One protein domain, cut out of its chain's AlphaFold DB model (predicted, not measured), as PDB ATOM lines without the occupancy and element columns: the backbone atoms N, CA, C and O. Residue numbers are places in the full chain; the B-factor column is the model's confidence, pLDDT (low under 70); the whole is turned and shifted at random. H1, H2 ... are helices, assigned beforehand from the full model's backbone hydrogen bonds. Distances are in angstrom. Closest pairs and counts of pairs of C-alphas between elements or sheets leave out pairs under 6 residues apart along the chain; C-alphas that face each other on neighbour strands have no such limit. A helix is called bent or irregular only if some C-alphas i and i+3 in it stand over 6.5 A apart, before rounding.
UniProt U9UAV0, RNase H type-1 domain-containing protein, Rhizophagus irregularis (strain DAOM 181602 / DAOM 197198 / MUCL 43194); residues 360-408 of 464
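What this domain is: This is residues 360 to 408 of the 464 residues of the protein "RNase H type-1 domain-containing protein" of Rhizophagus irregularis (strain DAOM 181602 / DAOM 197198 / MUCL 43194) (UniProt U9UAV0). Picture a flat, open loop of chain that comes nearly back to its start: H1 makes one short end, H2 runs along one long side, residues 384 to 392 make the turn at the far end, and H3 folds back along the other long side. No helix touches another in this loop, and of the three helices H2 and H3 alone are near each other. The printed part has 49 residues with three named helices, in the order H1, H2, H3, and no named strand; its class is all helix. It is loose, with a radius of gyration of the C-alphas of 13.1 A, and spans 37 by 22 by 9 A.

How they stand to each other: Start at H1, residues 360 to 369, which is apart from H2, residues 375 to 383. Go on to H3, residues 393 to 406, which is also apart from H1. H2 and H3 are close but not clearly touching; look at their closest C-alphas, those of Ile 382 and Arg 402, 7.2 A apart. Their lines stand at a shallow tilt of 30 degrees, and they run opposite ways. In H2 and H3 every O i to N i+4 pair is within hydrogen-bond range; in H1 it is 3 of 6, beside 5 of 7 O i to N i+3 pairs.

Where its parts are: Find C-alpha 360 at (12.792, 33.972, 7.734); from there H1 runs 16.6 A to C-alpha 369. H1 is irregular: C-alphas 360 and 363 are 7.5 A apart. H2 begins at C-alpha 375, at (32.045, 32.232, 8.035), and runs 12.1 A to C-alpha 383. H3, the longest, runs 20.0 A from C-alpha 393 to C-alpha 406 at (21.219, 38.439, 4.954).

The domain as a whole: The two C-alphas farthest apart, Asn 370 and Ser 392, are 37.6 A apart, while those of Pro 360 and Tyr 408 are 5.9 A apart. The printed part has no cut; the link from H1 to H2 is tight and that from H2 to H3 is short. Residues 388 to 393, of which 393 belongs to H3, stand free. The mean pLDDT of the printed part is 84.7, and residue 390 is under 70.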
ATOM      1  N   PRO A 360      12.167  33.872   9.057       77.44
ATOM      2  CA  PRO A 360      12.792  33.972   7.734       77.44
ATOM      3  C   PRO A 360      14.185  33.331   7.663       77.44
ATOM      4  O   PRO A 360      14.633  32.948   6.593       77.44
ATOM      5  N   LEU A 361      14.867  33.194   8.804       81.69
ATOM      6  CA  LEU A 361      16.215  32.641   8.913       81.69
ATOM      7  C   LEU A 361      16.234  31.183   9.376       81.69
ATOM      8  O   LEU A 361      17.304  30.640   9.636       81.69
ATOM      9  N   HIS A 362      15.084  30.506   9.419       78.81
ATOM     10  CA  HIS A 362      15.024  29.102   9.825       78.81
ATOM     11  C   HIS A 362      15.925  28.199   8.959       78.81
ATOM     12  O   HIS A 362      16.608  27.320   9.482       78.81
ATOM     13  N   VAL A 363      16.000  28.465   7.648       78.94
ATOM     14  CA  VAL A 363      16.888  27.743   6.718       78.94
ATOM     15  C   VAL A 363      18.359  27.904   7.116       78.94
ATOM     16  O   VAL A 363      19.124  26.939   7.071       78.94
ATOM     17  N   LEU A 364      18.751  29.080   7.617       81.31
ATOM     18  CA  LEU A 364      20.114  29.350   8.071       81.31
ATOM     19  C   LEU A 364      20.533  28.387   9.189       81.31
ATOM     20  O   LEU A 364      21.663  27.914   9.188       81.31
ATOM     21  N   LYS A 365      19.624  28.022  10.103       79.75
ATOM     22  CA  LYS A 365      19.915  27.050  11.171       79.75
ATOM     23  C   LYS A 365      20.335  25.688  10.607       79.75
ATOM     24  O   LYS A 365      21.272  25.078  11.124       79.75
ATOM     25  N   SER A 366      19.687  25.237   9.531       82.69
ATOM     26  CA  SER A 366      20.061  23.994   8.843       82.69
ATOM     27  C   SER A 366      21.442  24.106   8.187       82.69
ATOM     28  O   SER A 366      22.279  23.227   8.371       82.69
ATOM     29  N   PHE A 367      21.744  25.232   7.533       86.19
ATOM     30  CA  PHE A 367      23.049  25.477   6.912       86.19
ATOM     31  C   PHE A 367      24.191  25.564   7.926       86.19
ATOM     32  O   PHE A 367      25.290  25.087   7.652       86.19
ATOM     33  N   ILE A 368      23.930  26.139   9.103       84.12
ATOM     34  CA  ILE A 368      24.889  26.194  10.210       84.12
ATOM     35  C   ILE A 368      25.171  24.788  10.740       84.12
ATOM     36  O   ILE A 368      26.333  24.427  10.898       84.12
ATOM     37  N   THR A 369      24.121  23.996  10.979       84.19
ATOM     38  CA  THR A 369      24.243  22.622  11.501       84.19
ATOM     39  C   THR A 369      24.984  21.713  10.520       84.19
ATOM     40  O   THR A 369      25.784  20.881  10.929       84.19
ATOM     41  N   ASN A 370      24.774  21.922   9.220       90.25
ATOM     42  CA  ASN A 370      25.431  21.168   8.155       90.25
ATOM     43  C   ASN A 370      26.814  21.728   7.769       90.25
ATOM     44  O   ASN A 370      27.396  21.263   6.795       90.25
ATOM     45  N   HIS A 371      27.328  22.740   8.479       86.56
ATOM     46  CA  HIS A 371      28.618  23.384   8.196       86.56
ATOM     47  C   HIS A 371      28.780  23.903   6.749       86.56
ATOM     48  O   HIS A 371      29.885  23.957   6.219       86.56
ATOM     49  N   ILE A 372      27.683  24.327   6.109       88.25
ATOM     50  CA  ILE A 372      27.671  24.786   4.705       88.25
ATOM     51  C   ILE A 372      28.180  26.233   4.581       88.25
ATOM     52  O   ILE A 372      28.657  26.659   3.531       88.25
ATOM     53  N   ILE A 373      28.081  27.019   5.657       85.69
ATOM     54  CA  ILE A 373      28.434  28.441   5.645       85.69
ATOM     55  C   ILE A 373      29.930  28.617   5.894       85.69
ATOM     56  O   ILE A 373      30.427  28.336   6.985       85.69
ATOM     57  N   ASN A 374      30.634  29.195   4.922       88.81
ATOM     58  CA  ASN A 374      31.980  29.705   5.148       88.81
ATOM     59  C   ASN A 374      31.907  31.060   5.875       88.81
ATOM     60  O   ASN A 374      31.632  32.105   5.272       88.81
ATOM     61  N   TRP A 375      32.129  31.040   7.189       86.31
ATOM     62  CA  TRP A 375      32.045  32.232   8.035       86.31
ATOM     63  C   TRP A 375      33.141  33.261   7.765       86.31
ATOM     64  O   TRP A 375      32.880  34.455   7.897       86.31
ATOM     65  N   GLU A 376      34.329  32.821   7.352       89.12
ATOM     66  CA  GLU A 376      35.453  33.704   7.043       89.12
ATOM     67  C   GLU A 376      35.127  34.588   5.834       89.12
ATOM     68  O   GLU A 376      35.130  35.819   5.935       89.12
ATOM     69  N   PHE A 377      34.711  33.981   4.719       87.50
ATOM     70  CA  PHE A 377      34.287  34.734   3.538       87.50
ATOM     71  C   PHE A 377      33.007  35.531   3.783       87.50
ATOM     72  O   PHE A 377      32.896  36.665   3.313       87.50
ATOM     73  N   SER A 378      32.066  34.999   4.569       86.50
ATOM     74  CA  SER A 378      30.855  35.739   4.946       86.50
ATOM     75  C   SER A 378      31.201  37.020   5.709       86.50
ATOM     76  O   SER A 378      30.653  38.085   5.424       86.50
ATOM     77  N   GLN A 379      32.151  36.953   6.646       87.19
ATOM     78  CA  GLN A 379      32.622  38.117   7.390       87.19
ATOM     79  C   GLN A 379      33.316  39.132   6.473       87.19
ATOM     80  O   GLN A 379      33.080  40.336   6.616       87.19
ATOM     81  N   LEU A 380      34.149  38.675   5.536       87.69
ATOM     82  CA  LEU A 380      34.795  39.554   4.560       87.69
ATOM     83  C   LEU A 380      33.757  40.264   3.684       87.69
ATOM     84  O   LEU A 380      33.808  41.485   3.549       87.69
ATOM     85  N   TRP A 381      32.757  39.541   3.179       86.75
ATOM     86  CA  TRP A 381      31.691  40.105   2.348       86.75
ATOM     87  C   TRP A 381      30.823  41.132   3.094       86.75
ATOM     88  O   TRP A 381      30.535  42.212   2.566       86.75
ATOM     89  N   ILE A 382      30.445  40.845   4.347       85.19
ATOM     90  CA  ILE A 382      29.657  41.768   5.185       85.19
ATOM     91  C   ILE A 382      30.427  43.068   5.457       85.19
ATOM     92  O   ILE A 382      29.824  44.142   5.495       85.19
ATOM     93  N   ASN A 383      31.750  42.992   5.631       84.38
ATOM     94  CA  ASN A 383      32.581  44.149   5.974       84.38
ATOM     95  C   ASN A 383      33.180  44.871   4.760       84.38
ATOM     96  O   ASN A 383      33.678  45.987   4.906       84.38
ATOM     97  N   HIS A 384      33.127  44.274   3.568       86.50
ATOM     98  CA  HIS A 384      33.701  44.857   2.361       86.50
ATOM     99  C   HIS A 384      33.060  46.215   2.040       86.50
ATOM    100  O   HIS A 384      31.836  46.346   2.003       86.50
ATOM    101  N   ASN A 385      33.869  47.243   1.793       86.44
ATOM    102  CA  ASN A 385      33.375  48.530   1.323       86.44
ATOM    103  C   ASN A 385      33.849  48.749  -0.119       86.44
ATOM    104  O   ASN A 385      35.020  49.069  -0.312       86.44
ATOM    105  N   PRO A 386      32.965  48.616  -1.125       83.69
ATOM    106  CA  PRO A 386      33.344  48.840  -2.517       83.69
ATOM    107  C   PRO A 386      33.521  50.331  -2.861       83.69
ATOM    108  O   PRO A 386      33.896  50.657  -3.983       83.69
ATOM    109  N   PHE A 387      33.242  51.252  -1.930       85.25
ATOM    110  CA  PHE A 387      33.330  52.695  -2.146       85.25
ATOM    111  C   PHE A 387      34.511  53.308  -1.386       85.25
ATOM    112  O   PHE A 387      34.787  52.964  -0.239       85.25
ATOM    113  N   GLN A 388      35.149  54.318  -1.981       74.62
ATOM    114  CA  GLN A 388      36.310  55.001  -1.388       74.62
ATOM    115  C   GLN A 388      35.994  55.756  -0.081       74.62
ATOM    116  O   GLN A 388      36.886  55.977   0.734       74.62
ATOM    117  N   LYS A 389      34.736  56.169   0.143       75.94
ATOM    118  CA  LYS A 389      34.314  56.932   1.333       75.94
ATOM    119  C   LYS A 389      33.384  56.110   2.222       75.94
ATOM    120  O   LYS A 389      32.317  55.685   1.782       75.94
ATOM    121  N   ALA A 390      33.751  55.980   3.497       66.44
ATOM    122  CA  ALA A 390      32.988  55.241   4.508       66.44
ATOM    123  C   ALA A 390      31.656  55.905   4.917       66.44
ATOM    124  O   ALA A 390      30.776  55.231   5.441       66.44
ATOM    125  N   MET A 391      31.480  57.210   4.677       75.69
ATOM    126  CA  MET A 391      30.237  57.941   4.963       75.69
ATOM    127  C   MET A 391      29.652  58.523   3.676       75.69
ATOM    128  O   MET A 391      29.712  59.726   3.438       75.69
ATOM    129  N   SER A 392      29.137  57.652   2.809       84.25
ATOM    130  CA  SER A 392      28.400  58.055   1.609       84.25
ATOM    131  C   SER A 392      26.990  57.469   1.609       84.25
ATOM    132  O   SER A 392      26.733  56.409   2.192       84.25
ATOM    133  N   GLU A 393      26.067  58.153   0.935       86.25
ATOM    134  CA  GLU A 393      24.705  57.652   0.731       86.25
ATOM    135  C   GLU A 393      24.723  56.321  -0.041       86.25
ATOM    136  O   GLU A 393      24.032  55.376   0.335       86.25
ATOM    137  N   SER A 394      25.590  56.205  -1.054       87.62
ATOM    138  CA  SER A 394      25.791  54.975  -1.829       87.62
ATOM    139  C   SER A 394      26.249  53.805  -0.960       87.62
ATOM    140  O   SER A 394      25.689  52.713  -1.058       87.62
ATOM    141  N   TYR A 395      27.203  54.033  -0.048       88.12
ATOM    142  CA  TYR A 395      27.620  53.006   0.907       88.12
ATOM    143  C   TYR A 395      26.479  52.610   1.850       88.12
ATOM    144  O   TYR A 395      26.260  51.424   2.081       88.12
ATOM    145  N   SER A 396      25.691  53.574   2.329       87.56
ATOM    146  CA  SER A 396      24.544  53.304   3.206       87.56
ATOM    147  C   SER A 396      23.465  52.467   2.506       87.56
ATOM    148  O   SER A 396      22.963  51.502   3.084       87.56
ATOM    149  N   LYS A 397      23.160  52.765   1.233       89.06
ATOM    150  CA  LYS A 397      22.253  51.958   0.395       89.06
ATOM    151  C   LYS A 397      22.792  50.542   0.188       89.06
ATOM    152  O   LYS A 397      22.040  49.580   0.332       89.06
ATOM    153  N   HIS A 398      24.091  50.404  -0.075       88.50
ATOM    154  CA  HIS A 398      24.740  49.102  -0.237       88.50
ATOM    155  C   HIS A 398      24.720  48.270   1.056       88.50
ATOM    156  O   HIS A 398      24.374  47.090   1.029       88.50
ATOM    157  N   VAL A 399      25.017  48.878   2.210       88.81
ATOM    158  CA  VAL A 399      24.882  48.238   3.531       88.81
ATOM    159  C   VAL A 399      23.435  47.799   3.769       88.81
ATOM    160  O   VAL A 399      23.207  46.658   4.159       88.81
ATOM    161  N   GLY A 400      22.458  48.662   3.480       90.31
ATOM    162  CA  GLY A 400      21.038  48.337   3.612       90.31
ATOM    163  C   GLY A 400      20.609  47.162   2.731       90.31
ATOM    164  O   GLY A 400      19.896  46.278   3.202       90.31
ATOM    165  N   TRP A 401      21.069  47.111   1.478       89.81
ATOM    166  CA  TRP A 401      20.832  45.974   0.587       89.81
ATOM    167  C   TRP A 401      21.425  44.677   1.153       89.81
ATOM    168  O   TRP A 401      20.704  43.690   1.261       89.81
ATOM    169  N   ARG A 402      22.680  44.689   1.626       89.50
ATOM    170  CA  ARG A 402      23.307  43.502   2.240       89.50
ATOM    171  C   ARG A 402      22.547  43.002   3.461       89.50
ATOM    172  O   ARG A 402      22.298  41.808   3.567       89.50
ATOM    173  N   ILE A 403      22.130  43.908   4.349       87.31
ATOM    174  CA  ILE A 403      21.327  43.553   5.528       87.31
ATOM    175  C   ILE A 403      20.014  42.888   5.099       87.31
ATOM    176  O   ILE A 403      19.611  41.903   5.711       87.31
ATOM    177  N   LYS A 404      19.356  43.389   4.045       88.25
ATOM    178  CA  LYS A 404      18.131  42.776   3.508       88.25
ATOM    179  C   LYS A 404      18.395  41.391   2.915       88.25
ATOM    180  O   LYS A 404      17.628  40.480   3.211       88.25
ATOM    181  N   CYS A 405      19.480  41.214   2.155       85.94
ATOM    182  CA  CYS A 405      19.900  39.902   1.645       85.94
ATOM    183  C   CYS A 405      20.125  38.907   2.790       85.94
ATOM    184  O   CYS A 405      19.552  37.825   2.788       85.94
ATOM    185  N   SER A 406      20.894  39.298   3.809       82.31
ATOM    186  CA  SER A 406      21.219  38.439   4.954       82.31
ATOM    187  C   SER A 406      20.020  38.091   5.840       82.31
ATOM    188  O   SER A 406      20.115  37.139   6.604       82.31
ATOM    189  N   ASN A 407      18.915  38.841   5.756       83.00
ATOM    190  CA  ASN A 407      17.710  38.643   6.568       83.00
ATOM    191  C   ASN A 407      16.510  38.082   5.785       83.00
ATOM    192  O   ASN A 407      15.402  38.092   6.320       83.00
ATOM    193  N   TYR A 408      16.692  37.636   4.534       83.44
ATOM    194  CA  TYR A 408      15.585  37.215   3.656       83.44
ATOM    195  C   TYR A 408      14.486  38.295   3.536       83.44
ATOM    196  O   TYR A 408      13.291  38.013   3.489       83.44
TER     197      TYR A 408